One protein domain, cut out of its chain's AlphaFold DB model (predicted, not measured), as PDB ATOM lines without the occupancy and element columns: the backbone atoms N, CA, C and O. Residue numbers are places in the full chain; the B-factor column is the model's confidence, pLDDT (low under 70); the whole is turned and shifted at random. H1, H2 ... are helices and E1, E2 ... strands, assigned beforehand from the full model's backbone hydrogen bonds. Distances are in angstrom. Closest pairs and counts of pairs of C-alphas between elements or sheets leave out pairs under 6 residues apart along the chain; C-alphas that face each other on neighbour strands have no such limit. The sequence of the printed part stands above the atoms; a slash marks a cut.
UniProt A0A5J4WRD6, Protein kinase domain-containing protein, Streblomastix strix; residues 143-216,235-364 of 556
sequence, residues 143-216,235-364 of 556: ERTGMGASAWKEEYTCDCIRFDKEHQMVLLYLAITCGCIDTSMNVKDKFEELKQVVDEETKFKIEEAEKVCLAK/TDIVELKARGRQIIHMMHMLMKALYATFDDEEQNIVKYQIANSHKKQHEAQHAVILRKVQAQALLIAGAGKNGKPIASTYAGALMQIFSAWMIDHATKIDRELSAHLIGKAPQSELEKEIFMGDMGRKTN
ATOM      1  N   GLU A 143      18.272  -2.441  81.982       65.31
ATOM      2  CA  GLU A 143      18.190  -2.239  80.531       65.31
ATOM      3  C   GLU A 143      18.327  -3.560  79.768       65.31
ATOM      4  O   GLU A 143      17.523  -3.829  78.877       65.31
ATOM      5  N   ARG A 144      19.261  -4.442  80.162       65.19
ATOM      6  CA  ARG A 144      19.407  -5.770  79.537       65.19
ATOM      7  C   ARG A 144      18.182  -6.657  79.716       65.19
ATOM      8  O   ARG A 144      17.880  -7.428  78.814       65.19
ATOM      9  N   THR A 145      17.496  -6.575  80.855       67.44
ATOM     10  CA  THR A 145      16.295  -7.384  81.139       67.44
ATOM     11  C   THR A 145      15.000  -6.769  80.601       67.44
ATOM     12  O   THR A 145      13.975  -7.447  80.574       67.44
ATOM     13  N   GLY A 146      15.021  -5.499  80.175       71.50
ATOM     14  CA  GLY A 146      13.828  -4.750  79.761       71.50
ATOM     15  C   GLY A 146      12.919  -4.311  80.919       71.50
ATOM     16  O   GLY A 146      11.839  -3.780  80.682       71.50
ATOM     17  N   MET A 147      13.336  -4.513  82.175       78.88
ATOM     18  CA  MET A 147      12.534  -4.216  83.373       78.88
ATOM     19  C   MET A 147      12.506  -2.723  83.739       78.88
ATOM     20  O   MET A 147      11.583  -2.264  84.425       78.88
ATOM     21  N   GLY A 148      13.503  -1.953  83.284       78.81
ATOM     22  CA  GLY A 148      13.582  -0.504  83.483       78.81
ATOM     23  C   GLY A 148      13.445  -0.090  84.954       78.81
ATOM     24  O   GLY A 148      14.097  -0.639  85.838       78.81
ATOM     25  N   ALA A 149      12.555   0.866  85.247       75.31
ATOM     26  CA  ALA A 149      12.323   1.363  86.610       75.31
ATOM     27  C   ALA A 149      11.695   0.336  87.579       75.31
ATOM     28  O   ALA A 149      11.641   0.596  88.782       75.31
ATOM     29  N   SER A 150      11.245  -0.809  87.063       79.75
ATOM     30  CA  SER A 150      10.621  -1.901  87.826       79.75
ATOM     31  C   SER A 150      11.627  -2.976  88.249       79.75
ATOM     32  O   SER A 150      11.242  -3.953  88.883       79.75
ATOM     33  N   ALA A 151      12.902  -2.830  87.877       82.25
ATOM     34  CA  ALA A 151      13.985  -3.626  88.440       82.25
ATOM     35  C   ALA A 151      14.303  -3.159  89.868       82.25
ATOM     36  O   ALA A 151      14.106  -1.989  90.199       82.25
ATOM     37  N   TRP A 152      14.820  -4.065  90.701       83.19
ATOM     38  CA  TRP A 152      15.291  -3.706  92.037       83.19
ATOM     39  C   TRP A 152      16.428  -2.675  91.962       83.19
ATOM     40  O   TRP A 152      17.328  -2.805  91.133       83.19
ATOM     41  N   LYS A 153      16.393  -1.676  92.849       81.06
ATOM     42  CA  LYS A 153      17.417  -0.635  92.991       81.06
ATOM     43  C   LYS A 153      17.768  -0.471  94.461       81.06
ATOM     44  O   LYS A 153      16.890  -0.573  95.314       81.06
ATOM     45  N   GLU A 154      19.024  -0.145  94.752       75.38
ATOM     46  CA  GLU A 154      19.470   0.108  96.131       75.38
ATOM     47  C   GLU A 154      18.713   1.278  96.783       75.38
ATOM     48  O   GLU A 154      18.497   1.286  97.990       75.38
ATOM     49  N   GLU A 155      18.216   2.225  95.985       77.81
ATOM     50  CA  GLU A 155      17.385   3.346  96.446       77.81
ATOM     51  C   GLU A 155      16.058   2.907  97.084       77.81
ATOM     52  O   GLU A 155      15.459   3.672  97.839       77.81
ATOM     53  N   TYR A 156      15.589   1.693  96.780       82.44
ATOM     54  CA  TYR A 156      14.356   1.134  97.333       82.44
ATOM     55  C   TYR A 156      14.555   0.446  98.686       82.44
ATOM     56  O   TYR A 156      13.567   0.076  99.315       82.44
ATOM     57  N   THR A 157      15.804   0.273  99.125       81.44
ATOM     58  CA  THR A 157      16.123  -0.407 100.386       81.44
ATOM     59  C   THR A 157      15.522   0.320 101.586       81.44
ATOM     60  O   THR A 157      15.509   1.556 101.668       81.44
ATOM     61  N   CYS A 158      15.041  -0.462 102.543       82.00
ATOM     62  CA  CYS A 158      14.641   0.007 103.859       82.00
ATOM     63  C   CYS A 158      15.552  -0.593 104.940       82.00
ATOM     64  O   CYS A 158      16.316  -1.525 104.705       82.00
ATOM     65  N   ASP A 159      15.462  -0.094 106.174       79.56
ATOM     66  CA  ASP A 159      16.307  -0.588 107.273       79.56
ATOM     67  C   ASP A 159      15.867  -1.988 107.788       79.56
ATOM     68  O   ASP A 159      16.367  -2.486 108.800       79.56
ATOM     69  N   CYS A 160      14.927  -2.648 107.095       83.00
ATOM     70  CA  CYS A 160      14.433  -3.997 107.368       83.00
ATOM     71  C   CYS A 160      14.812  -4.955 106.222       83.00
ATOM     72  O   CYS A 160      14.100  -5.078 105.228       83.00
ATOM     73  N   ILE A 161      15.901  -5.715 106.403       82.62
ATOM     74  CA  ILE A 161      16.437  -6.660 105.398       82.62
ATOM     75  C   ILE A 161      15.388  -7.695 104.947       82.62
ATOM     76  O   ILE A 161      15.415  -8.166 103.810       82.62
ATOM     77  N   ARG A 162      14.466  -8.078 105.836       84.75
ATOM     78  CA  ARG A 162      13.348  -8.972 105.517       84.75
ATOM     79  C   ARG A 162      12.422  -8.384 104.452       84.75
ATOM     80  O   ARG A 162      12.097  -9.104 103.514       84.75
ATOM     81  N   PHE A 163      12.031  -7.117 104.577       88.56
ATOM     82  CA  PHE A 163      11.145  -6.464 103.607       88.56
ATOM     83  C   PHE A 163      11.848  -6.304 102.262       88.56
ATOM     84  O   PHE A 163      11.293  -6.706 101.246       88.56
ATOM     85  N   ASP A 164      13.120  -5.893 102.267       86.00
ATOM     86  CA  ASP A 164      13.917  -5.794 101.040       86.00
ATOM     87  C   ASP A 164      13.967  -7.122 100.272       86.00
ATOM     88  O   ASP A 164      13.779  -7.158  99.056       86.00
ATOM     89  N   LYS A 165      14.180  -8.242 100.978       84.19
ATOM     90  CA  LYS A 165      14.176  -9.580 100.366       84.19
ATOM     91  C   LYS A 165      12.800  -9.958  99.820       84.19
ATOM     92  O   LYS A 165      12.717 -10.564  98.754       84.19
ATOM     93  N   GLU A 166      11.724  -9.616 100.520       86.50
ATOM     94  CA  GLU A 166      10.360  -9.905 100.068       86.50
ATOM     95  C   GLU A 166       9.991  -9.089  98.822       86.50
ATOM     96  O   GLU A 166       9.516  -9.656  97.835       86.50
ATOM     97  N   HIS A 167      10.322  -7.795  98.797       90.88
ATOM     98  CA  HIS A 167      10.137  -6.931  97.630       90.88
ATOM     99  C   HIS A 167      10.957  -7.409  96.423       90.88
ATOM    100  O   HIS A 167      10.422  -7.494  95.315       90.88
ATOM    101  N   GLN A 168      12.221  -7.803  96.624       88.06
ATOM    102  CA  GLN A 168      13.062  -8.389  95.569       88.06
ATOM    103  C   GLN A 168      12.421  -9.638  94.952       88.06
ATOM    104  O   GLN A 168      12.374  -9.765  93.726       88.06
ATOM    105  N   MET A 169      11.869 -10.530  95.780       85.81
ATOM    106  CA  MET A 169      11.186 -11.736  95.302       85.81
ATOM    107  C   MET A 169       9.935 -11.406  94.486       85.81
ATOM    108  O   MET A 169       9.711 -12.005  93.433       85.81
ATOM    109  N   VAL A 170       9.135 -10.429  94.919       90.06
ATOM    110  CA  VAL A 170       7.962  -9.968  94.163       90.06
ATOM    111  C   VAL A 170       8.366  -9.417  92.790       90.06
ATOM    112  O   VAL A 170       7.755  -9.777  91.781       90.06
ATOM    113  N   LEU A 171       9.427  -8.604  92.717       90.88
ATOM    114  CA  LEU A 171       9.941  -8.082  91.445       90.88
ATOM    115  C   LEU A 171      10.525  -9.185  90.545       90.88
ATOM    116  O   LEU A 171      10.452  -9.083  89.319       90.88
ATOM    117  N   LEU A 172      11.048 -10.266  91.126       88.25
ATOM    118  CA  LEU A 172      11.535 -11.425  90.379       88.25
ATOM    119  C   LEU A 172      10.384 -12.223  89.740       88.25
ATOM    120  O   LEU A 172      10.436 -12.544  88.550       88.25
ATOM    121  N   TYR A 173       9.292 -12.460  90.481       89.62
ATOM    122  CA  TYR A 173       8.056 -13.026  89.919       89.62
ATOM    123  C   TYR A 173       7.439 -12.123  88.842       89.62
ATOM    124  O   TYR A 173       6.910 -12.620  87.841       89.62
ATOM    125  N   LEU A 174       7.520 -10.801  89.020       92.50
ATOM    126  CA  LEU A 174       7.062  -9.826  88.034       92.50
ATOM    127  C   LEU A 174       7.868  -9.938  86.741       92.50
ATOM    128  O   LEU A 174       7.265  -9.987  85.671       92.50
ATOM    129  N   ALA A 175       9.199 -10.012  86.833       89.31
ATOM    130  CA  ALA A 175      10.077 -10.113  85.671       89.31
ATOM    131  C   ALA A 175       9.742 -11.331  84.810       89.31
ATOM    132  O   ALA A 175       9.560 -11.211  83.601       89.31
ATOM    133  N   ILE A 176       9.565 -12.492  85.440       88.44
ATOM    134  CA  ILE A 176       9.205 -13.728  84.740       88.44
ATOM    135  C   ILE A 176       7.808 -13.633  84.122       88.44
ATOM    136  O   ILE A 176       7.606 -14.026  82.974       88.44
ATOM    137  N   THR A 177       6.840 -13.071  84.852       89.62
ATOM    138  CA  THR A 177       5.481 -12.865  84.330       89.62
ATOM    139  C   THR A 177       5.495 -11.937  83.112       89.62
ATOM    140  O   THR A 177       4.860 -12.239  82.101       89.62
ATOM    141  N   CYS A 178       6.263 -10.846  83.172       89.75
ATOM    142  CA  CYS A 178       6.420  -9.901  82.071       89.75
ATOM    143  C   CYS A 178       7.127 -10.538  80.875       89.75
ATOM    144  O   CYS A 178       6.620 -10.402  79.770       89.75
ATOM    145  N   GLY A 179       8.193 -11.319  81.072       85.94
ATOM    146  CA  GLY A 179       8.860 -12.035  79.977       85.94
ATOM    147  C   GLY A 179       8.021 -13.160  79.356       85.94
ATOM    148  O   GLY A 179       8.165 -13.479  78.178       85.94
ATOM    149  N   CYS A 180       7.076 -13.732  80.107       86.00
ATOM    150  CA  CYS A 180       6.075 -14.644  79.551       86.00
ATOM    151  C   CYS A 180       5.056 -13.933  78.642       86.00
ATOM    152  O   CYS A 180       4.615 -14.488  77.625       86.00
ATOM    153  N   ILE A 181       4.685 -12.700  78.995       86.88
ATOM    154  CA  ILE A 181       3.787 -11.850  78.206       86.88
ATOM    155  C   ILE A 181       4.527 -11.281  76.986       86.88
ATOM    156  O   ILE A 181       4.045 -11.416  75.862       86.88
ATOM    157  N   ASP A 182       5.709 -10.705  77.194       85.75
ATOM    158  CA  ASP A 182       6.557 -10.078  76.187       85.75
ATOM    159  C   ASP A 182       7.855 -10.870  75.977       85.75
ATOM    160  O   ASP A 182       8.821 -10.771  76.730       85.75
ATOM    161  N   THR A 183       7.886 -11.629  74.885       77.50
ATOM    162  CA  THR A 183       9.036 -12.457  74.488       77.50
ATOM    163  C   THR A 183      10.264 -11.662  74.052       77.50
ATOM    164  O   THR A 183      11.301 -12.268  73.811       77.50
ATOM    165  N   SER A 184      10.165 -10.337  73.894       76.56
ATOM    166  CA  SER A 184      11.331  -9.498  73.589       76.56
ATOM    167  C   SER A 184      12.202  -9.216  74.820       76.56
ATOM    168  O   SER A 184      13.350  -8.800  74.672       76.56
ATOM    169  N   MET A 185      11.693  -9.478  76.031       79.56
ATOM    170  CA  MET A 185      12.427  -9.271  77.278       79.56
ATOM    171  C   MET A 185      13.421 -10.409  77.542       79.56
ATOM    172  O   MET A 185      13.064 -11.589  77.542       79.56
ATOM    173  N   ASN A 186      14.673 -10.065  77.850       79.06
ATOM    174  CA  ASN A 186      15.697 -11.047  78.202       79.06
ATOM    175  C   ASN A 186      15.656 -11.374  79.704       79.06
ATOM    176  O   ASN A 186      16.404 -10.822  80.509       79.06
ATOM    177  N   VAL A 187      14.755 -12.281  80.082       81.12
ATOM    178  CA  VAL A 187      14.519 -12.675  81.483       81.12
ATOM    179  C   VAL A 187      15.085 -14.054  81.834       81.12
ATOM    180  O   VAL A 187      14.787 -14.586  82.900       81.12
ATOM    181  N   LYS A 188      15.901 -14.657  80.962       78.75
ATOM    182  CA  LYS A 188      16.418 -16.022  81.157       78.75
ATOM    183  C   LYS A 188      17.209 -16.165  82.462       78.75
ATOM    184  O   LYS A 188      16.965 -17.087  83.233       78.75
ATOM    185  N   ASP A 189      18.068 -15.197  82.761       77.44
ATOM    186  CA  ASP A 189      18.836 -15.184  84.012       77.44
ATOM    187  C   ASP A 189      17.922 -15.047  85.241       77.44
ATOM    188  O   ASP A 189      18.231 -15.570  86.308       77.44
ATOM    189  N   LYS A 190      16.755 -14.404  85.087       83.69
ATOM    190  CA  LYS A 190      15.747 -14.252  86.148       83.69
ATOM    191  C   LYS A 190      14.975 -15.538  86.415       83.69
ATOM    192  O   LYS A 190      14.647 -15.809  87.567       83.69
ATOM    193  N   PHE A 191      14.745 -16.360  85.391       82.38
ATOM    194  CA  PHE A 191      14.258 -17.726  85.589       82.38
ATOM    195  C   PHE A 191      15.247 -18.540  86.432       82.38
ATOM    196  O   PHE A 191      14.831 -19.160  87.406       82.38
ATOM    197  N   GLU A 192      16.543 -18.506  86.110       80.44
ATOM    198  CA  GLU A 192      17.571 -19.225  86.880       80.44
ATOM    199  C   GLU A 192      17.700 -18.711  88.317       80.44
ATOM    200  O   GLU A 192      17.752 -19.508  89.253       80.44
ATOM    201  N   GLU A 193      17.686 -17.390  88.501       80.75
ATOM    202  CA  GLU A 193      17.690 -16.756  89.820       80.75
ATOM    203  C   GLU A 193      16.492 -17.228  90.656       80.75
ATOM    204  O   GLU A 193      16.675 -17.669  91.789       80.75
ATOM    205  N   LEU A 194      15.275 -17.244  90.096       81.00
ATOM    206  CA  LEU A 194      14.095 -17.671  90.851       81.00
ATOM    207  C   LEU A 194      14.149 -19.162  91.205       81.00
ATOM    208  O   LEU A 194      13.842 -19.526  92.338       81.00
ATOM    209  N   LYS A 195      14.587 -20.027  90.282       80.56
ATOM    210  CA  LYS A 195      14.701 -21.480  90.517       80.56
ATOM    211  C   LYS A 195      15.636 -21.834  91.677       80.56
ATOM    212  O   LYS A 195      15.459 -22.890  92.279       80.56
ATOM    213  N   GLN A 196      16.628 -20.995  91.981       75.94
ATOM    214  CA  GLN A 196      17.562 -21.225  93.090       75.94
ATOM    215  C   GLN A 196      16.951 -20.928  94.465       75.94
ATOM    216  O   GLN A 196      17.442 -21.436  95.474       75.94
ATOM    217  N   VAL A 197      15.906 -20.098  94.511       68.06
ATOM    218  CA  VAL A 197      15.369 -19.520  95.755       68.06
ATOM    219  C   VAL A 197      13.990 -20.094  96.115       68.06
ATOM    220  O   VAL A 197      13.535 -19.953  97.251       68.06
ATOM    221  N   VAL A 198      13.329 -20.773  95.175       69.19
ATOM    222  CA  VAL A 198      12.010 -21.408  95.351       69.19
ATOM    223  C   VAL A 198      12.121 -22.915  95.611       69.19
ATOM    224  O   VAL A 198      13.164 -23.521  95.374       69.19
ATOM    225  N   ASP A 199      11.055 -23.549  96.109       68.25
ATOM    226  CA  ASP A 199      11.046 -25.010  96.265       68.25
ATOM    227  C   ASP A 199      10.871 -25.759  94.940       68.25
ATOM    228  O   ASP A 199      10.521 -25.186  93.908       68.25
ATOM    229  N   GLU A 200      11.119 -27.071  94.977       66.25
ATOM    230  CA  GLU A 200      11.089 -27.929  93.792       66.25
ATOM    231  C   GLU A 200       9.706 -27.991  93.111       66.25
ATOM    232  O   GLU A 200       9.647 -28.203  91.899       66.25
ATOM    233  N   GLU A 201       8.595 -27.767  93.827       68.50
ATOM    234  CA  GLU A 201       7.266 -27.748  93.202       68.50
ATOM    235  C   GLU A 201       7.079 -26.479  92.365       68.50
ATOM    236  O   GLU A 201       6.681 -26.532  91.195       68.50
ATOM    237  N   THR A 202       7.394 -25.325  92.948       71.50
ATOM    238  CA  THR A 202       7.336 -24.046  92.240       71.50
ATOM    239  C   THR A 202       8.363 -23.991  91.117       71.50
ATOM    240  O   THR A 202       8.054 -23.507  90.028       71.50
ATOM    241  N   LYS A 203       9.548 -24.565  91.326       78.62
ATOM    242  CA  LYS A 203      10.582 -24.709  90.302       78.62
ATOM    243  C   LYS A 203      10.087 -25.501  89.095       78.62
ATOM    244  O   LYS A 203      10.273 -25.039  87.975       78.62
ATOM    245  N   PHE A 204       9.389 -26.622  89.296       78.12
ATOM    246  CA  PHE A 204       8.813 -27.399  88.192       78.12
ATOM    247  C   PHE A 204       7.822 -26.572  87.356       78.12
ATOM    248  O   PHE A 204       7.874 -26.584  86.126       78.12
ATOM    249  N   LYS A 205       6.950 -25.804  88.018       77.62
ATOM    250  CA  LYS A 205       5.990 -24.904  87.353       77.62
ATOM    251  C   LYS A 205       6.690 -23.774  86.594       77.62
ATOM    252  O   LYS A 205       6.280 -23.429  85.490       77.62
ATOM    253  N   ILE A 206       7.768 -23.230  87.159       81.31
ATOM    254  CA  ILE A 206       8.601 -22.212  86.510       81.31
ATOM    255  C   ILE A 206       9.327 -22.795  85.292       81.31
ATOM    256  O   ILE A 206       9.366 -22.142  84.258       81.31
ATOM    257  N   GLU A 207       9.853 -24.020  85.368       83.75
ATOM    258  CA  GLU A 207      10.468 -24.713  84.227       83.75
ATOM    259  C   GLU A 207       9.451 -25.017  83.116       83.75
ATOM    260  O   GLU A 207       9.785 -24.975  81.930       83.75
ATOM    261  N   GLU A 208       8.205 -25.330  83.472       81.25
ATOM    262  CA  GLU A 208       7.119 -25.495  82.503       81.25
ATOM    263  C   GLU A 208       6.766 -24.159  81.832       81.25
ATOM    264  O   GLU A 208       6.668 -24.090  80.604       81.25
ATOM    265  N   ALA A 209       6.647 -23.086  82.620       78.31
ATOM    266  CA  ALA A 209       6.420 -21.740  82.109       78.31
ATOM    267  C   ALA A 209       7.573 -21.281  81.206       78.31
ATOM    268  O   ALA A 209       7.322 -20.779  80.115       78.31
ATOM    269  N   GLU A 210       8.826 -21.520  81.591       83.50
ATOM    270  CA  GLU A 210      10.013 -21.183  80.803       83.50
ATOM    271  C   GLU A 210       9.990 -21.859  79.429       83.50
ATOM    272  O   GLU A 210      10.174 -21.193  78.412       83.50
ATOM    273  N   LYS A 211       9.693 -23.165  79.373       80.38
ATOM    274  CA  LYS A 211       9.628 -23.925  78.112       80.38
ATOM    275  C   LYS A 211       8.572 -23.383  77.156       80.38
ATOM    276  O   LYS A 211       8.802 -23.373  75.952       80.38
ATOM    277  N   VAL A 212       7.420 -22.962  77.676       73.19
ATOM    278  CA  VAL A 212       6.298 -22.460  76.867       73.19
ATOM    279  C   VAL A 212       6.485 -20.985  76.498       73.19
ATOM    280  O   VAL A 212       6.116 -20.572  75.401       73.19
ATOM    281  N   CYS A 213       7.058 -20.182  77.393       68.44
ATOM    282  CA  CYS A 213       7.247 -18.746  77.201       68.44
ATOM    283  C   CYS A 213       8.495 -18.414  76.368       68.44
ATOM    284  O   CYS A 213       8.440 -17.500  75.551       68.44
ATOM    285  N   LEU A 214       9.593 -19.161  76.528       66.25
ATOM    286  CA  LEU A 214      10.858 -18.970  75.800       66.25
ATOM    287  C   LEU A 214      11.003 -19.907  74.588       66.25
ATOM    288  O   LEU A 214      12.098 -20.050  74.050       66.25
ATOM    289  N   ALA A 215       9.913 -20.520  74.111       61.16
ATOM    290  CA  ALA A 215       9.913 -21.444  72.968       61.16
ATOM    291  C   ALA A 215      10.417 -20.837  71.636       61.16
ATOM    292  O   ALA A 215      10.556 -21.554  70.645       61.16
ATOM    293  N   LYS A 216      10.749 -19.542  71.585       54.31
ATOM    294  CA  LYS A 216      11.384 -18.909  70.427       54.31
ATOM    295  C   LYS A 216      12.906 -18.885  70.553       54.31
ATOM    296  O   LYS A 216      13.490 -17.902  70.989       54.31
ATOM    297  N   THR A 235      -2.991 -25.688  65.326       55.84
ATOM    298  CA  THR A 235      -1.827 -25.848  66.208       55.84
ATOM    299  C   THR A 235      -1.443 -24.518  66.862       55.84
ATOM    300  O   THR A 235      -1.277 -24.481  68.077       55.84
ATOM    301  N   ASP A 236      -1.457 -23.420  66.103       68.00
ATOM    302  CA  ASP A 236      -1.151 -22.062  66.580       68.00
ATOM    303  C   ASP A 236      -2.155 -21.583  67.652       68.00
ATOM    304  O   ASP A 236      -1.781 -21.114  68.724       68.00
ATOM    305  N   ILE A 237      -3.459 -21.833  67.470       70.12
ATOM    306  CA  ILE A 237      -4.477 -21.505  68.491       70.12
ATOM    307  C   ILE A 237      -4.310 -22.348  69.769       70.12
ATOM    308  O   ILE A 237      -4.565 -21.860  70.875       70.12
ATOM    309  N   VAL A 238      -3.929 -23.624  69.649       73.06
ATOM    310  CA  VAL A 238      -3.689 -24.502  70.810       73.06
ATOM    311  C   VAL A 238      -2.461 -24.037  71.592       73.06
ATOM    312  O   VAL A 238      -2.513 -23.997  72.825       73.06
ATOM    313  N   GLU A 239      -1.408 -23.629  70.890       72.75
ATOM    314  CA  GLU A 239      -0.180 -23.078  71.463       72.75
ATOM    315  C   GLU A 239      -0.427 -21.721  72.137       72.75
ATOM    316  O   GLU A 239      -0.083 -21.543  73.306       72.75
ATOM    317  N   LEU A 240      -1.159 -20.813  71.486       73.25
ATOM    318  CA  LEU A 240      -1.581 -19.533  72.067       73.25
ATOM    319  C   LEU A 240      -2.441 -19.722  73.324       73.25
ATOM    320  O   LEU A 240      -2.267 -19.011  74.315       73.25
ATOM    321  N   LYS A 241      -3.336 -20.719  73.336       75.12
ATOM    322  CA  LYS A 241      -4.110 -21.082  74.535       75.12
ATOM    323  C   LYS A 241      -3.233 -21.680  75.635       75.12
ATOM    324  O   LYS A 241      -3.507 -21.441  76.809       75.12
ATOM    325  N   ALA A 242      -2.222 -22.480  75.296       76.56
ATOM    326  CA  ALA A 242      -1.278 -23.028  76.269       76.56
ATOM    327  C   ALA A 242      -0.429 -21.921  76.902       76.56
ATOM    328  O   ALA A 242      -0.350 -21.839  78.127       76.56
ATOM    329  N   ARG A 243       0.089 -21.004  76.083       79.50
ATOM    330  CA  ARG A 243       0.812 -19.813  76.531       79.50
ATOM    331  C   ARG A 243      -0.055 -18.910  77.408       79.50
ATOM    332  O   ARG A 243       0.383 -18.498  78.477       79.50
ATOM    333  N   GLY A 244      -1.313 -18.680  77.026       76.75
ATOM    334  CA  GLY A 244      -2.277 -17.944  77.847       76.75
ATOM    335  C   GLY A 244      -2.520 -18.587  79.217       76.75
ATOM    336  O   GLY A 244      -2.558 -17.882  80.223       76.75
ATOM    337  N   ARG A 245      -2.621 -19.925  79.292       80.25
ATOM    338  CA  ARG A 245      -2.729 -20.647  80.575       80.25
ATOM    339  C   ARG A 245      -1.483 -20.468  81.444       80.25
ATOM    340  O   ARG A 245      -1.634 -20.234  82.639       80.25
ATOM    341  N   GLN A 246      -0.289 -20.536  80.854       81.75
ATOM    342  CA  GLN A 246       0.962 -20.349  81.594       81.75
ATOM    343  C   GLN A 246       1.125 -18.914  82.107       81.75
ATOM    344  O   GLN A 246       1.483 -18.718  83.263       81.75
ATOM    345  N   ILE A 247       0.753 -17.904  81.316       83.69
ATOM    346  CA  ILE A 247       0.750 -16.502  81.765       83.69
ATOM    347  C   ILE A 247      -0.203 -16.300  82.952       83.69
ATOM    348  O   ILE A 247       0.160 -15.638  83.921       83.69
ATOM    349  N   ILE A 248      -1.401 -16.896  82.922       82.94
ATOM    350  CA  ILE A 248      -2.343 -16.840  84.055       82.94
ATOM    351  C   ILE A 248      -1.748 -17.525  85.290       82.94
ATOM    352  O   ILE A 248      -1.901 -17.022  86.403       82.94
ATOM    353  N   HIS A 249      -1.053 -18.651  85.107       83.06
ATOM    354  CA  HIS A 249      -0.377 -19.339  86.201       83.06
ATOM    355  C   HIS A 249       0.731 -18.475  86.816       83.06
ATOM    356  O   HIS A 249       0.766 -18.308  88.032       83.06
ATOM    357  N   MET A 250       1.570 -17.839  85.996       84.75
ATOM    358  CA  MET A 250       2.600 -16.914  86.477       84.75
ATOM    359  C   MET A 250       2.005 -15.688  87.178       84.75
ATOM    360  O   MET A 250       2.470 -15.309  88.250       84.75
ATOM    361  N   MET A 251       0.913 -15.132  86.647       84.56
ATOM    362  CA  MET A 251       0.192 -14.022  87.275       84.56
ATOM    363  C   MET A 251      -0.379 -14.408  88.648       84.56
ATOM    364  O   MET A 251      -0.354 -13.612  89.586       84.56
ATOM    365  N   HIS A 252      -0.867 -15.642  88.790       79.19
ATOM    366  CA  HIS A 252      -1.318 -16.188  90.072       79.19
ATOM    367  C   HIS A 252      -0.169 -16.300  91.078       79.19
ATOM    368  O   HIS A 252      -0.336 -15.932  92.239       79.19
ATOM    369  N   MET A 253       1.007 -16.746  90.636       81.19
ATOM    370  CA  MET A 253       2.208 -16.828  91.476       81.19
ATOM    371  C   MET A 253       2.678 -15.443  91.937       81.19
ATOM    372  O   MET A 253       2.917 -15.251  93.128       81.19
ATOM    373  N   LEU A 254       2.717 -14.464  91.026       87.06
ATOM    374  CA  LEU A 254       3.025 -13.065  91.337       87.06
ATOM    375  C   LEU A 254       2.046 -12.479  92.362       87.06
ATOM    376  O   LEU A 254       2.464 -11.865  93.341       87.06
ATOM    377  N   MET A 255       0.744 -12.699  92.164       82.25
ATOM    378  CA  MET A 255      -0.287 -12.214  93.080       82.25
ATOM    379  C   MET A 255      -0.096 -12.797  94.485       82.25
ATOM    380  O   MET A 255      -0.177 -12.072  95.472       82.25
ATOM    381  N   LYS A 256       0.203 -14.095  94.592       76.69
ATOM    382  CA  LYS A 256       0.444 -14.732  95.889       76.69
ATOM    383  C   LYS A 256       1.706 -14.222  96.582       76.69
ATOM    384  O   LYS A 256       1.661 -14.010  97.790       76.69
ATOM    385  N   ALA A 257       2.791 -13.995  95.844       82.06
ATOM    386  CA  ALA A 257       4.005 -13.387  96.390       82.06
ATOM    387  C   ALA A 257       3.732 -11.976  96.948       82.06
ATOM    388  O   ALA A 257       4.165 -11.647  98.053       82.06
ATOM    389  N   LEU A 258       2.942 -11.173  96.225       84.50
ATOM    390  CA  LEU A 258       2.542  -9.832  96.657       84.50
ATOM    391  C   LEU A 258       1.698  -9.873  97.942       84.50
ATOM    392  O   LEU A 258       2.018  -9.190  98.909       84.50
ATOM    393  N   TYR A 259       0.671 -10.729  97.994       80.31
ATOM    394  CA  TYR A 259      -0.151 -10.897  99.199       80.31
ATOM    395  C   TYR A 259       0.655 -11.384 100.402       80.31
ATOM    396  O   TYR A 259       0.437 -10.902 101.507       80.31
ATOM    397  N   ALA A 260       1.578 -12.327 100.202       79.19
ATOM    398  CA  ALA A 260       2.410 -12.846 101.282       79.19
ATOM    399  C   ALA A 260       3.355 -11.784 101.861       79.19
ATOM    400  O   ALA A 260       3.713 -11.870 103.032       79.19
ATOM    401  N   THR A 261       3.756 -10.809 101.046       84.50
ATOM    402  CA  THR A 261       4.564  -9.665 101.484       84.50
ATOM    403  C   THR A 261       3.715  -8.706 102.321       84.50
ATOM    404  O   THR A 261       4.039  -8.439 103.474       84.50
ATOM    405  N   PHE A 262       2.547  -8.311 101.807       86.56
ATOM    406  CA  PHE A 262       1.628  -7.396 102.495       86.56
ATOM    407  C   PHE A 262       1.091  -7.954 103.818       86.56
ATOM    408  O   PHE A 262       1.082  -7.258 104.831       86.56
ATOM    409  N   ASP A 263       0.687  -9.227 103.835       80.50
ATOM    410  CA  ASP A 263       0.231  -9.916 105.049       80.50
ATOM    411  C   ASP A 263       1.319  -9.917 106.131       80.50
ATOM    412  O   ASP A 263       1.042  -9.777 107.319       80.50
ATOM    413  N   ASP A 264       2.584 -10.019 105.735       82.38
ATOM    414  CA  ASP A 264       3.694 -10.000 106.673       82.38
ATOM    415  C   ASP A 264       3.939  -8.630 107.286       82.38
ATOM    416  O   ASP A 264       4.075  -8.515 108.505       82.38
ATOM    417  N   GLU A 265       3.976  -7.591 106.458       85.88
ATOM    418  CA  GLU A 265       4.101  -6.200 106.889       85.88
ATOM    419  C   GLU A 265       2.963  -5.842 107.860       85.88
ATOM    420  O   GLU A 265       3.218  -5.383 108.980       85.88
ATOM    421  N   GLU A 266       1.719  -6.179 107.508       83.75
ATOM    422  CA  GLU A 266       0.535  -5.977 108.351       83.75
ATOM    423  C   GLU A 266       0.593  -6.789 109.654       83.75
ATOM    424  O   GLU A 266       0.277  -6.276 110.737       83.75
ATOM    425  N   GLN A 267       1.063  -8.038 109.602       80.94
ATOM    426  CA  GLN A 267       1.293  -8.837 110.804       80.94
ATOM    427  C   GLN A 267       2.354  -8.208 111.706       80.94
ATOM    428  O   GLN A 267       2.182  -8.218 112.926       80.94
ATOM    429  N   ASN A 268       3.427  -7.632 111.155       83.06
ATOM    430  CA  ASN A 268       4.433  -6.924 111.948       83.06
ATOM    431  C   ASN A 268       3.843  -5.642 112.573       83.06
ATOM    432  O   ASN A 268       4.086  -5.387 113.756       83.06
ATOM    433  N   ILE A 269       3.006  -4.891 111.849       82.75
ATOM    434  CA  ILE A 269       2.277  -3.719 112.369       82.75
ATOM    435  C   ILE A 269       1.440  -4.093 113.597       82.75
ATOM    436  O   ILE A 269       1.518  -3.430 114.637       82.75
ATOM    437  N   VAL A 270       0.655  -5.170 113.495       81.19
ATOM    438  CA  VAL A 270      -0.208  -5.642 114.586       81.19
ATOM    439  C   VAL A 270       0.626  -6.201 115.738       81.19
ATOM    440  O   VAL A 270       0.415  -5.832 116.894       81.19
ATOM    441  N   LYS A 271       1.602  -7.060 115.431       84.56
ATOM    442  CA  LYS A 271       2.444  -7.754 116.414       84.56
ATOM    443  C   LYS A 271       3.244  -6.788 117.280       84.56
ATOM    444  O   LYS A 271       3.348  -7.003 118.486       84.56
ATOM    445  N   TYR A 272       3.787  -5.731 116.686       88.25
ATOM    446  CA  TYR A 272       4.602  -4.742 117.392       88.25
ATOM    447  C   TYR A 272       3.825  -3.474 117.761       88.25
ATOM    448  O   TYR A 272       4.429  -2.461 118.116       88.25
ATOM    449  N   GLN A 273       2.487  -3.532 117.733       86.06
ATOM    450  CA  GLN A 273       1.597  -2.463 118.199       86.06
ATOM    451  C   GLN A 273       1.990  -1.097 117.617       86.06
ATOM    452  O   GLN A 273       2.219  -0.111 118.331       86.06
ATOM    453  N   ILE A 274       2.169  -1.057 116.300       86.56
ATOM    454  CA  ILE A 274       2.417   0.183 115.568       86.56
ATOM    455  C   ILE A 274       1.125   1.013 115.585       86.56
ATOM    456  O   ILE A 274       0.023   0.476 115.700       86.56
ATOM    457  N   ALA A 275       1.255   2.342 115.566       88.25
ATOM    458  CA  ALA A 275       0.120   3.239 115.749       88.25
ATOM    459  C   ALA A 275      -0.990   2.973 114.717       88.25
ATOM    460  O   ALA A 275      -0.725   2.811 113.525       88.25
ATOM    461  N   ASN A 276      -2.249   3.002 115.167       82.62
ATOM    462  CA  ASN A 276      -3.411   2.750 114.306       82.62
ATOM    463  C   ASN A 276      -3.521   3.730 113.124       82.62
ATOM    464  O   ASN A 276      -4.133   3.390 112.115       82.62
ATOM    465  N   SER A 277      -2.954   4.935 113.236       84.25
ATOM    466  CA  SER A 277      -2.857   5.887 112.125       84.25
ATOM    467  C   SER A 277      -2.006   5.332 110.981       84.25
ATOM    468  O   SER A 277      -2.464   5.321 109.842       84.25
ATOM    469  N   HIS A 278      -0.822   4.807 111.298       85.56
ATOM    470  CA  HIS A 278       0.083   4.202 110.325       85.56
ATOM    471  C   HIS A 278      -0.510   2.908 109.753       85.56
ATOM    472  O   HIS A 278      -0.534   2.736 108.541       85.56
ATOM    473  N   LYS A 279      -1.115   2.058 110.599       83.44
ATOM    474  CA  LYS A 279      -1.831   0.848 110.156       83.44
ATOM    475  C   LYS A 279      -2.891   1.148 109.087       83.44
ATOM    476  O   LYS A 279      -2.895   0.521 108.037       83.44
ATOM    477  N   LYS A 280      -3.768   2.130 109.333       81.31
ATOM    478  CA  LYS A 280      -4.826   2.510 108.380       81.31
ATOM    479  C   LYS A 280      -4.264   3.033 107.060       81.31
ATOM    480  O   LYS A 280      -4.849   2.788 106.010       81.31
ATOM    481  N   GLN A 281      -3.165   3.784 107.117       83.88
ATOM    482  CA  GLN A 281      -2.487   4.289 105.925       83.88
ATOM    483  C   GLN A 281      -1.855   3.148 105.115       83.88
ATOM    484  O   GLN A 281      -1.989   3.143 103.893       83.88
ATOM    485  N   HIS A 282      -1.240   2.175 105.793       85.00
ATOM    486  CA  HIS A 282      -0.631   0.976 105.205       85.00
ATOM    487  C   HIS A 282      -1.681   0.109 104.481       85.00
ATOM    488  O   HIS A 282      -1.630  -0.026 103.256       85.00
ATOM    489  N   GLU A 283      -2.742  -0.301 105.190       81.19
ATOM    490  CA  GLU A 283      -3.860  -1.099 104.646       81.19
ATOM    491  C   GLU A 283      -4.545  -0.411 103.446       81.19
ATOM    492  O   GLU A 283      -4.909  -1.046 102.451       81.19
ATOM    493  N   ALA A 284      -4.716   0.917 103.505       81.44
ATOM    494  CA  ALA A 284      -5.323   1.674 102.415       81.44
ATOM    495  C   ALA A 284      -4.467   1.645 101.140       81.44
ATOM    496  O   ALA A 284      -5.013   1.524 100.039       81.44
ATOM    497  N   GLN A 285      -3.141   1.742 101.266       84.12
ATOM    498  CA  GLN A 285      -2.237   1.696 100.119       84.12
ATOM    499  C   GLN A 285      -2.122   0.286  99.526       84.12
ATOM    500  O   GLN A 285      -2.196   0.150  98.300       84.12
ATOM    501  N   HIS A 286      -2.085  -0.759 100.360       85.69
ATOM    502  CA  HIS A 286      -2.191  -2.149  99.906       85.69
ATOM    503  C   HIS A 286      -3.457  -2.387  99.086       85.69
ATOM    504  O   HIS A 286      -3.396  -2.877  97.955       85.69
ATOM    505  N   ALA A 287      -4.610  -1.949  99.594       77.88
ATOM    506  CA  ALA A 287      -5.878  -2.082  98.887       77.88
ATOM    507  C   ALA A 287      -5.886  -1.349  97.531       77.88
ATOM    508  O   ALA A 287      -6.545  -1.785  96.584       77.88
ATOM    509  N   VAL A 288      -5.185  -0.217  97.398       83.62
ATOM    510  CA  VAL A 288      -5.050   0.491  96.113       83.62
ATOM    511  C   VAL A 288      -4.236  -0.327  95.112       83.62
ATOM    512  O   VAL A 288      -4.658  -0.467  93.963       83.62
ATOM    513  N   ILE A 289      -3.100  -0.887  95.527       85.62
ATOM    514  CA  ILE A 289      -2.225  -1.660  94.638       85.62
ATOM    515  C   ILE A 289      -2.890  -2.971  94.231       85.62
ATOM    516  O   ILE A 289      -2.960  -3.264  93.038       85.62
ATOM    517  N   LEU A 290      -3.465  -3.710  95.183       81.69
ATOM    518  CA  LEU A 290      -4.163  -4.968  94.910       81.69
ATOM    519  C   LEU A 290      -5.286  -4.786  93.887       81.69
ATOM    520  O   LEU A 290      -5.395  -5.580  92.955       81.69
ATOM    521  N   ARG A 291      -6.061  -3.696  93.980       77.69
ATOM    522  CA  ARG A 291      -7.087  -3.365  92.978       77.69
ATOM    523  C   ARG A 291      -6.496  -3.129  91.587       77.69
ATOM    524  O   ARG A 291      -7.037  -3.639  90.608       77.69
ATOM    525  N   LYS A 292      -5.379  -2.398  91.483       85.19
ATOM    526  CA  LYS A 292      -4.699  -2.147  90.199       85.19
ATOM    527  C   LYS A 292      -4.163  -3.443  89.578       85.19
ATOM    528  O   LYS A 292      -4.386  -3.681  88.391       85.19
ATOM    529  N   VAL A 293      -3.505  -4.292  90.371       84.56
ATOM    530  CA  VAL A 293      -2.954  -5.577  89.903       84.56
ATOM    531  C   VAL A 293      -4.080  -6.547  89.527       84.56
ATOM    532  O   VAL A 293      -4.003  -7.197  88.485       84.56
ATOM    533  N   GLN A 294      -5.162  -6.608  90.310       79.88
ATOM    534  CA  GLN A 294      -6.330  -7.444  90.017       79.88
ATOM    535  C   GLN A 294      -7.030  -7.023  88.719       79.88
ATOM    536  O   GLN A 294      -7.379  -7.884  87.912       79.88
ATOM    537  N   ALA A 295      -7.194  -5.718  88.481       80.69
ATOM    538  CA  ALA A 295      -7.762  -5.213  87.233       80.69
ATOM    539  C   ALA A 295      -6.929  -5.653  86.017       80.69
ATOM    540  O   ALA A 295      -7.482  -6.161  85.041       80.69
ATOM    541  N   GLN A 296      -5.597  -5.549  86.096       85.94
ATOM    542  CA  GLN A 296      -4.715  -6.040  85.030       85.94
ATOM    543  C   GLN A 296      -4.770  -7.566  84.872       85.94
ATOM    544  O   GLN A 296      -4.824  -8.062  83.747       85.94
ATOM    545  N   ALA A 297      -4.833  -8.323  85.971       82.19
ATOM    546  CA  ALA A 297      -4.955  -9.781  85.929       82.19
ATOM    547  C   ALA A 297      -6.218 -10.238  85.181       82.19
ATOM    548  O   ALA A 297      -6.165 -11.186  84.397       82.19
ATOM    549  N   LEU A 298      -7.347  -9.546  85.381       79.12
ATOM    550  CA  LEU A 298      -8.607  -9.835  84.692       79.12
ATOM    551  C   LEU A 298      -8.513  -9.570  83.185       79.12
ATOM    552  O   LEU A 298      -8.978 -10.396  82.395       79.12
ATOM    553  N   LEU A 299      -7.870  -8.470  82.779       83.44
ATOM    554  CA  LEU A 299      -7.640  -8.157  81.364       83.44
ATOM    555  C   LEU A 299      -6.759  -9.219  80.689       83.44
ATOM    556  O   LEU A 299      -7.104  -9.725  79.619       83.44
ATOM    557  N   ILE A 300      -5.668  -9.620  81.348       81.88
ATOM    558  CA  ILE A 300      -4.746 -10.655  80.858       81.88
ATOM    559  C   ILE A 300      -5.453 -12.017  80.767       81.88
ATOM    560  O   ILE A 300      -5.339 -12.710  79.754       81.88
ATOM    561  N   ALA A 301      -6.231 -12.395  81.785       79.38
ATOM    562  CA  ALA A 301      -6.977 -13.651  81.796       79.38
ATOM    563  C   ALA A 301      -8.063 -13.697  80.708       79.38
ATOM    564  O   ALA A 301      -8.264 -14.737  80.073       79.38
ATOM    565  N   GLY A 302      -8.741 -12.572  80.463       75.38
ATOM    566  CA  GLY A 302      -9.698 -12.425  79.367       75.38
ATOM    567  C   GLY A 302      -9.035 -12.572  77.996       75.38
ATOM    568  O   GLY A 302      -9.529 -13.314  77.145       75.38
ATOM    569  N   ALA A 303      -7.877 -11.937  77.797       74.38
ATOM    570  CA  ALA A 303      -7.105 -12.054  76.562       74.38
ATOM    571  C   ALA A 303      -6.613 -13.496  76.320       74.38
ATOM    572  O   ALA A 303      -6.776 -14.025  75.218       74.38
ATOM    573  N   GLY A 304      -6.101 -14.166  77.359       68.00
ATOM    574  CA  GLY A 304      -5.559 -15.527  77.276       68.00
ATOM    575  C   GLY A 304      -6.591 -16.627  76.992       68.00
ATOM    576  O   GLY A 304      -6.249 -17.650  76.397       68.00
ATOM    577  N   LYS A 305      -7.869 -16.432  77.354       67.69
ATOM    578  CA  LYS A 305      -8.947 -17.408  77.082       67.69
ATOM    579  C   LYS A 305      -9.373 -17.453  75.612       67.69
ATOM    580  O   LYS A 305      -9.793 -18.504  75.126       67.69
ATOM    581  N   ASN A 306      -9.228 -16.342  74.893       66.25
ATOM    582  CA  ASN A 306      -9.767 -16.182  73.542       66.25
ATOM    583  C   ASN A 306      -8.864 -16.753  72.434       66.25
ATOM    584  O   ASN A 306      -9.208 -16.637  71.260       66.25
ATOM    585  N   GLY A 307      -7.723 -17.365  72.781       63.19
ATOM    586  CA  GLY A 307      -6.765 -17.898  71.803       63.19
ATOM    587  C   GLY A 307      -6.162 -16.824  70.893       63.19
ATOM    588  O   GLY A 307      -5.727 -17.137  69.791       63.19
ATOM    589  N   LYS A 308      -6.184 -15.562  71.337       68.06
ATOM    590  CA  LYS A 308      -5.542 -14.429  70.668       68.06
ATOM    591  C   LYS A 308      -4.175 -14.173  71.313       68.06
ATOM    592  O   LYS A 308      -4.032 -14.421  72.513       68.06
ATOM    593  N   PRO A 309      -3.190 -13.658  70.560       67.69
ATOM    594  CA  PRO A 309      -1.924 -13.230  71.139       67.69
ATOM    595  C   PRO A 309      -2.166 -12.139  72.191       67.69
ATOM    596  O   PRO A 309      -2.913 -11.186  71.963       67.69
ATOM    597  N   ILE A 310      -1.551 -12.309  73.361       80.06
ATOM    598  CA  ILE A 310      -1.587 -11.326  74.445       80.06
ATOM    599  C   ILE A 310      -0.623 -10.195  74.073       80.06
ATOM    600  O   ILE A 310       0.526 -10.450  73.720       80.06
ATOM    601  N   ALA A 311      -1.097  -8.950  74.113       83.44
ATOM    602  CA  ALA A 311      -0.293  -7.786  73.754       83.44
ATOM    603  C   ALA A 311       0.802  -7.506  74.800       83.44
ATOM    604  O   ALA A 311       0.542  -7.550  76.003       83.44
ATOM    605  N   SER A 312       2.003  -7.127  74.352       83.81
ATOM    606  CA  SER A 312       3.117  -6.743  75.238       83.81
ATOM    607  C   SER A 312       2.806  -5.520  76.109       83.81
ATOM    608  O   SER A 312       3.383  -5.351  77.180       83.81
ATOM    609  N   THR A 313       1.819  -4.704  75.727       86.19
ATOM    610  CA  THR A 313       1.333  -3.567  76.526       86.19
ATOM    611  C   THR A 313       0.874  -3.971  77.929       86.19
ATOM    612  O   THR A 313       0.969  -3.162  78.849       86.19
ATOM    613  N   TYR A 314       0.409  -5.212  78.123       88.81
ATOM    614  CA  TYR A 314       0.053  -5.717  79.450       88.81
ATOM    615  C   TYR A 314       1.279  -5.882  80.363       88.81
ATOM    616  O   TYR A 314       1.181  -5.588  81.551       88.81
ATOM    617  N   ALA A 315       2.439  -6.277  79.820       88.56
ATOM    618  CA  ALA A 315       3.693  -6.322  80.576       88.56
ATOM    619  C   ALA A 315       4.122  -4.909  81.000       88.56
ATOM    620  O   ALA A 315       4.410  -4.674  82.172       88.56
ATOM    621  N   GLY A 316       4.044  -3.940  80.078       87.44
ATOM    622  CA  GLY A 316       4.321  -2.530  80.375       87.44
ATOM    623  C   GLY A 316       3.412  -1.949  81.467       87.44
ATOM    624  O   GLY A 316       3.889  -1.248  82.358       87.44
ATOM    625  N   ALA A 317       2.118  -2.283  81.453       90.75
ATOM    626  CA  ALA A 317       1.175  -1.852  82.486       90.75
ATOM    627  C   ALA A 317       1.491  -2.459  83.866       90.75
ATOM    628  O   ALA A 317       1.430  -1.753  84.873       90.75
ATOM    629  N   LEU A 318       1.862  -3.746  83.927       91.88
ATOM    630  CA  LEU A 318       2.297  -4.387  85.173       91.88
ATOM    631  C   LEU A 318       3.575  -3.736  85.711       91.88
ATOM    632  O   LEU A 318       3.607  -3.327  86.869       91.88
ATOM    633  N   MET A 319       4.587  -3.557  84.864       91.62
ATOM    634  CA  MET A 319       5.826  -2.856  85.212       91.62
ATOM    635  C   MET A 319       5.558  -1.469  85.812       91.62
ATOM    636  O   MET A 319       6.067  -1.147  86.883       91.62
ATOM    637  N   GLN A 320       4.682  -0.671  85.195       91.94
ATOM    638  CA  GLN A 320       4.311   0.648  85.722       91.94
ATOM    639  C   GLN A 320       3.650   0.581  87.106       91.94
ATOM    640  O   GLN A 320       3.963   1.403  87.967       91.94
ATOM    641  N   ILE A 321       2.757  -0.388  87.346       91.44
ATOM    642  CA  ILE A 321       2.091  -0.549  88.649       91.44
ATOM    643  C   ILE A 321       3.107  -0.879  89.746       91.44
ATOM    644  O   ILE A 321       3.066  -0.265  90.812       91.44
ATOM    645  N   PHE A 322       4.016  -1.822  89.492       94.19
ATOM    646  CA  PHE A 322       5.002  -2.251  90.485       94.19
ATOM    647  C   PHE A 322       6.130  -1.229  90.672       94.19
ATOM    648  O   PHE A 322       6.585  -1.033  91.793       94.19
ATOM    649  N   SER A 323       6.526  -0.504  89.623       89.88
ATOM    650  CA  SER A 323       7.446   0.631  89.757       89.88
ATOM    651  C   SER A 323       6.840   1.739  90.627       89.88
ATOM    652  O   SER A 323       7.506   2.240  91.532       89.88
ATOM    653  N   ALA A 324       5.559   2.068  90.423       90.06
ATOM    654  CA  ALA A 324       4.853   3.021  91.278       90.06
ATOM    655  C   ALA A 324       4.731   2.519  92.726       90.06
ATOM    656  O   ALA A 324       4.885   3.310  93.648       90.06
ATOM    657  N   TRP A 325       4.507   1.218  92.946       92.69
ATOM    658  CA  TRP A 325       4.521   0.633  94.293       92.69
ATOM    659  C   TRP A 325       5.869   0.839  94.994       92.69
ATOM    660  O   TRP A 325       5.888   1.371  96.102       92.69
ATOM    661  N   MET A 326       6.992   0.520  94.341       91.50
ATOM    662  CA  MET A 326       8.315   0.725  94.943       91.50
ATOM    663  C   MET A 326       8.561   2.203  95.292       91.50
ATOM    664  O   MET A 326       9.027   2.522  96.384       91.50
ATOM    665  N   ILE A 327       8.200   3.124  94.393       87.25
ATOM    666  CA  ILE A 327       8.452   4.561  94.573       87.25
ATOM    667  C   ILE A 327       7.514   5.191  95.611       87.25
ATOM    668  O   ILE A 327       7.956   5.996  96.425       87.25
ATOM    669  N   ASP A 328       6.223   4.867  95.596       84.94
ATOM    670  CA  ASP A 328       5.233   5.569  96.420       84.94
ATOM    671  C   ASP A 328       4.921   4.883  97.748       84.94
ATOM    672  O   ASP A 328       4.525   5.570  98.692       84.94
ATOM    673  N   HIS A 329       5.112   3.566  97.833       88.00
ATOM    674  CA  HIS A 329       4.858   2.788  99.042       88.00
ATOM    675  C   HIS A 329       6.165   2.373  99.718       88.00
ATOM    676  O   HIS A 329       6.424   2.840 100.822       88.00
ATOM    677  N   ALA A 330       7.029   1.597  99.052       86.19
ATOM    678  CA  ALA A 330       8.195   1.004  99.714       86.19
ATOM    679  C   ALA A 330       9.166   2.066 100.266       86.19
ATOM    680  O   ALA A 330       9.520   2.055 101.445       86.19
ATOM    681  N   THR A 331       9.521   3.073  99.458       86.94
ATOM    682  CA  THR A 331      10.482   4.108  99.899       86.94
ATOM    683  C   THR A 331       9.946   5.061 100.974       86.94
ATOM    684  O   THR A 331      10.742   5.724 101.646       86.94
ATOM    685  N   LYS A 332       8.619   5.158 101.135       87.25
ATOM    686  CA  LYS A 332       7.963   6.101 102.055       87.25
ATOM    687  C   LYS A 332       7.350   5.368 103.241       87.25
ATOM    688  O   LYS A 332       7.785   5.549 104.370       87.25
ATOM    689  N   ILE A 333       6.364   4.520 102.974       88.69
ATOM    690  CA  ILE A 333       5.568   3.835 103.986       88.69
ATOM    691  C   ILE A 333       6.343   2.694 104.639       88.69
ATOM    692  O   ILE A 333       6.409   2.661 105.865       88.69
ATOM    693  N   ASP A 334       6.985   1.810 103.870       88.88
ATOM    694  CA  ASP A 334       7.729   0.691 104.474       88.88
ATOM    695  C   ASP A 334       9.014   1.166 105.157       88.88
ATOM    696  O   ASP A 334       9.444   0.622 106.180       88.88
ATOM    697  N   ARG A 335       9.593   2.265 104.668       88.69
ATOM    698  CA  ARG A 335      10.691   2.952 105.351       88.69
ATOM    699  C   ARG A 335      10.265   3.558 106.692       88.69
ATOM    700  O   ARG A 335      10.962   3.403 107.690       88.69
ATOM    701  N   GLU A 336       9.105   4.204 106.757       88.06
ATOM    702  CA  GLU A 336       8.531   4.653 108.031       88.06
ATOM    703  C   GLU A 336       8.186   3.474 108.955       88.06
ATOM    704  O   GLU A 336       8.460   3.522 110.158       88.06
ATOM    705  N   LEU A 337       7.635   2.388 108.403       88.06
ATOM    706  CA  LEU A 337       7.311   1.179 109.155       88.06
ATOM    707  C   LEU A 337       8.569   0.550 109.761       88.06
ATOM    708  O   LEU A 337       8.603   0.280 110.961       88.06
ATOM    709  N   SER A 338       9.614   0.345 108.959       87.19
ATOM    710  CA  SER A 338      10.912  -0.166 109.420       87.19
ATOM    711  C   SER A 338      11.503   0.711 110.522       87.19
ATOM    712  O   SER A 338      11.893   0.177 111.560       87.19
ATOM    713  N   ALA A 339      11.449   2.039 110.393       87.44
ATOM    714  CA  ALA A 339      11.867   2.953 111.457       87.44
ATOM    715  C   ALA A 339      11.050   2.773 112.751       87.44
ATOM    716  O   ALA A 339      11.608   2.810 113.846       87.44
ATOM    717  N   HIS A 340       9.738   2.534 112.656       86.69
ATOM    718  CA  HIS A 340       8.904   2.241 113.825       86.69
ATOM    719  C   HIS A 340       9.153   0.856 114.433       86.69
ATOM    720  O   HIS A 340       8.947   0.660 115.636       86.69
ATOM    721  N   LEU A 341       9.560  -0.111 113.613       85.38
ATOM    722  CA  LEU A 341       9.929  -1.447 114.057       85.38
ATOM    723  C   LEU A 341      11.298  -1.444 114.747       85.38
ATOM    724  O   LEU A 341      11.492  -2.203 115.699       85.38
ATOM    725  N   ILE A 342      12.213  -0.560 114.344       79.06
ATOM    726  CA  ILE A 342      13.499  -0.345 115.010       79.06
ATOM    727  C   ILE A 342      13.241   0.203 116.420       79.06
ATOM    728  O   ILE A 342      12.818   1.335 116.628       79.06
ATOM    729  N   GLY A 343      13.458  -0.656 117.419       73.06
ATOM    730  CA  GLY A 343      13.176  -0.380 118.831       73.06
ATOM    731  C   GLY A 343      11.940  -1.095 119.390       73.06
ATOM    732  O   GLY A 343      11.793  -1.155 120.610       73.06
ATOM    733  N   LYS A 344      11.091  -1.691 118.540       83.69
ATOM    734  CA  LYS A 344       9.951  -2.531 118.959       83.69
ATOM    735  C   LYS A 344      10.098  -4.005 118.582       83.69
ATOM    736  O   LYS A 344       9.661  -4.873 119.337       83.69
ATOM    737  N   ALA A 345      10.706  -4.293 117.435       81.19
ATOM    738  CA  ALA A 345      10.954  -5.639 116.944       81.19
ATOM    739  C   ALA A 345      12.403  -6.074 117.229       81.19
ATOM    740  O   ALA A 345      13.326  -5.273 117.076       81.19
ATOM    741  N   PRO A 346      12.644  -7.336 117.636       81.44
ATOM    742  CA  PRO A 346      13.995  -7.852 117.797       81.44
ATOM    743  C   PRO A 346      14.686  -7.998 116.435       81.44
ATOM    744  O   PRO A 346      14.066  -8.438 115.466       81.44
ATOM    745  N   GLN A 347      15.993  -7.725 116.391       75.19
ATOM    746  CA  GLN A 347      16.795  -7.746 115.160       75.19
ATOM    747  C   GLN A 347      16.661  -9.063 114.373       75.19
ATOM    748  O   GLN A 347      16.533  -9.056 113.155       75.19
ATOM    749  N   SER A 348      16.566 -10.203 115.065       74.31
ATOM    750  CA  SER A 348      16.387 -11.516 114.430       74.31
ATOM    751  C   SER A 348      15.075 -11.673 113.645       74.31
ATOM    752  O   SER A 348      14.990 -12.551 112.794       74.31
ATOM    753  N   GLU A 349      14.039 -10.885 113.952       71.19
ATOM    754  CA  GLU A 349      12.769 -10.868 113.206       71.19
ATOM    755  C   GLU A 349      12.807  -9.896 112.020       71.19
ATOM    756  O   GLU A 349      12.097 -10.126 111.041       71.19
ATOM    757  N   LEU A 350      13.640  -8.854 112.096       74.31
ATOM    758  CA  LEU A 350      13.901  -7.902 111.006       74.31
ATOM    759  C   LEU A 350      14.861  -8.480 109.954       74.31
ATOM    760  O   LEU A 350      14.803  -8.114 108.786       74.31
ATOM    761  N   GLU A 351      15.707  -9.430 110.356       74.62
ATOM    762  CA  GLU A 351      16.659 -10.147 109.492       74.62
ATOM    763  C   GLU A 351      16.194 -11.569 109.140       74.62
ATOM    764  O   GLU A 351      16.950 -12.373 108.580       74.62
ATOM    765  N   LYS A 352      14.958 -11.923 109.510       71.12
ATOM    766  CA  LYS A 352      14.429 -13.264 109.281       71.12
ATOM    767  C   LYS A 352      14.345 -13.528 107.782       71.12
ATOM    768  O   LYS A 352      13.531 -12.942 107.081       71.12
ATOM    769  N   GLU A 353      15.157 -14.471 107.316       57.44
ATOM    770  CA  GLU A 353      15.050 -14.967 105.944       57.44
ATOM    771  C   GLU A 353      13.769 -15.765 105.759       57.44
ATOM    772  O   GLU A 353      13.485 -16.696 106.520       57.44
ATOM    773  N   ILE A 354      13.019 -15.369 104.742       59.91
ATOM    774  CA  ILE A 354      11.749 -15.943 104.338       59.91
ATOM    775  C   ILE A 354      11.895 -16.328 102.874       59.91
ATOM    776  O   ILE A 354      12.213 -15.486 102.038       59.91
ATOM    777  N   PHE A 355      11.668 -17.604 102.575       53.91
ATOM    778  CA  PHE A 355      11.680 -18.105 101.208       53.91
ATOM    779  C   PHE A 355      10.240 -18.186 100.710       53.91
ATOM    780  O   PHE A 355       9.405 -18.836 101.340       53.91
ATOM    781  N   MET A 356       9.923 -17.522  99.598       60.75
ATOM    782  CA  MET A 356       8.631 -17.679  98.919       60.75
ATOM    783  C   MET A 356       8.702 -18.911  98.021       60.75
ATOM    784  O   MET A 356       8.864 -18.811  96.811       60.75
ATOM    785  N   GLY A 357       8.670 -20.080  98.659       52.84
ATOM    786  CA  GLY A 357       8.862 -21.365  98.007       52.84
ATOM    787  C   GLY A 357       7.596 -21.865  97.332       52.84
ATOM    788  O   GLY A 357       7.635 -22.095  96.133       52.84
ATOM    789  N   ASP A 358       6.496 -22.055  98.071       45.31
ATOM    790  CA  ASP A 358       5.386 -22.927  97.631       45.31
ATOM    791  C   ASP A 358       4.224 -22.062  97.177       45.31
ATOM    792  O   ASP A 358       3.408 -21.624  97.992       45.31
ATOM    793  N   MET A 359       4.181 -21.737  95.886       51.22
ATOM    794  CA  MET A 359       3.141 -20.872  95.342       51.22
ATOM    795  C   MET A 359       2.882 -19.634  96.214       51.22
ATOM    796  O   MET A 359       1.742 -19.381  96.577       51.22
ATOM    797  N   GLY A 360       3.924 -18.907  96.628       42.66
ATOM    798  CA  GLY A 360       3.805 -17.740  97.518       42.66
ATOM    799  C   GLY A 360       3.629 -18.048  99.015       42.66
ATOM    800  O   GLY A 360       3.380 -17.129  99.789       42.66
ATOM    801  N   ARG A 361       3.771 -19.300  99.470       43.72
ATOM    802  CA  ARG A 361       3.913 -19.614 100.900       43.72
ATOM    803  C   ARG A 361       5.344 -19.380 101.366       43.72
ATOM    804  O   ARG A 361       6.311 -19.757 100.706       43.72
ATOM    805  N   LYS A 362       5.454 -18.821 102.568       45.97
ATOM    806  CA  LYS A 362       6.711 -18.632 103.292       45.97
ATOM    807  C   LYS A 362       7.193 -19.977 103.840       45.97
ATOM    808  O   LYS A 362       6.607 -20.496 104.791       45.97
ATOM    809  N   THR A 363       8.235 -20.555 103.250       42.22
ATOM    810  CA  THR A 363       8.856 -21.806 103.704       42.22
ATOM    811  C   THR A 363      10.182 -21.516 104.415       42.22
ATOM    812  O   THR A 363      10.827 -20.492 104.190       42.22
ATOM    813  N   ASN A 364      10.581 -22.409 105.327       34.44
ATOM    814  CA  ASN A 364      11.850 -22.298 106.058       34.44
ATOM    815  C   ASN A 364      12.953 -23.227 105.498       34.44
ATOM    816  O   ASN A 364      14.032 -23.269 106.086       34.44
TER     817      ASN A 364
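What this domain is: This is residues 143 to 216 and 235 to 364 of the 556 residues of the protein "Protein kinase domain-containing protein" of Streblomastix strix (UniProt A0A5J4WRD6). Four long helices, H1, H4, H5 and H6, stand side by side as a ring, each running against its neighbours; the short H2 and H3 pack on H1, and the small strand hairpin of E1 and E2 packs on H4. The 204 printed residues, mostly helix by class, have seven named helices, then two antiparallel strands. H1 to H6 make an up-and-down bundle, each helix running against the one before. The whole is compact, radius of gyration of the C-alphas 17.3 A, with spans of 60 by 30 by 28 A.

Where its parts are: H1, residues 161 to 181, begins at C-alpha 161 (16.437, -6.660, 105.398). H2 is residues 188 to 197, H3 200 to 213, H4 235 to 271, 53.5 A long, and H5 276 to 305, 42.7 A. H6, residues 313 to 341, 38.6 A, has a kink of 40 degrees near residue 330. H7 is residues 347 to 350, E1 355 to 358 and E2 361 to 363, ending at C-alpha 363 (8.856, -21.806, 103.704).

How they stand to each other: H1, the hub, touches H4 at a shallow tilt of 14 degrees, opposite ways; the closest C-alphas, of Tyr 173 and Leu 254, are 5.2 A apart. H1 and H5 are apart. In the hairpin E1 and E2, N 361 and O 358 are within hydrogen-bond range, 2.8 A. Every O i to N i+4 pair is within range in H1, H3, H4 and H5, 5 of 6 in H2 and 21 of 25 in H6; H7 is too short for one.

The domain as a whole: Residues 217 to 234 are not printed; C-alphas 216 and 235 are 15.5 A apart across this cut. Of the links printed whole, none is long. The pLDDT is under 70 in 32 of the printed residues, among them residues 353 to 364.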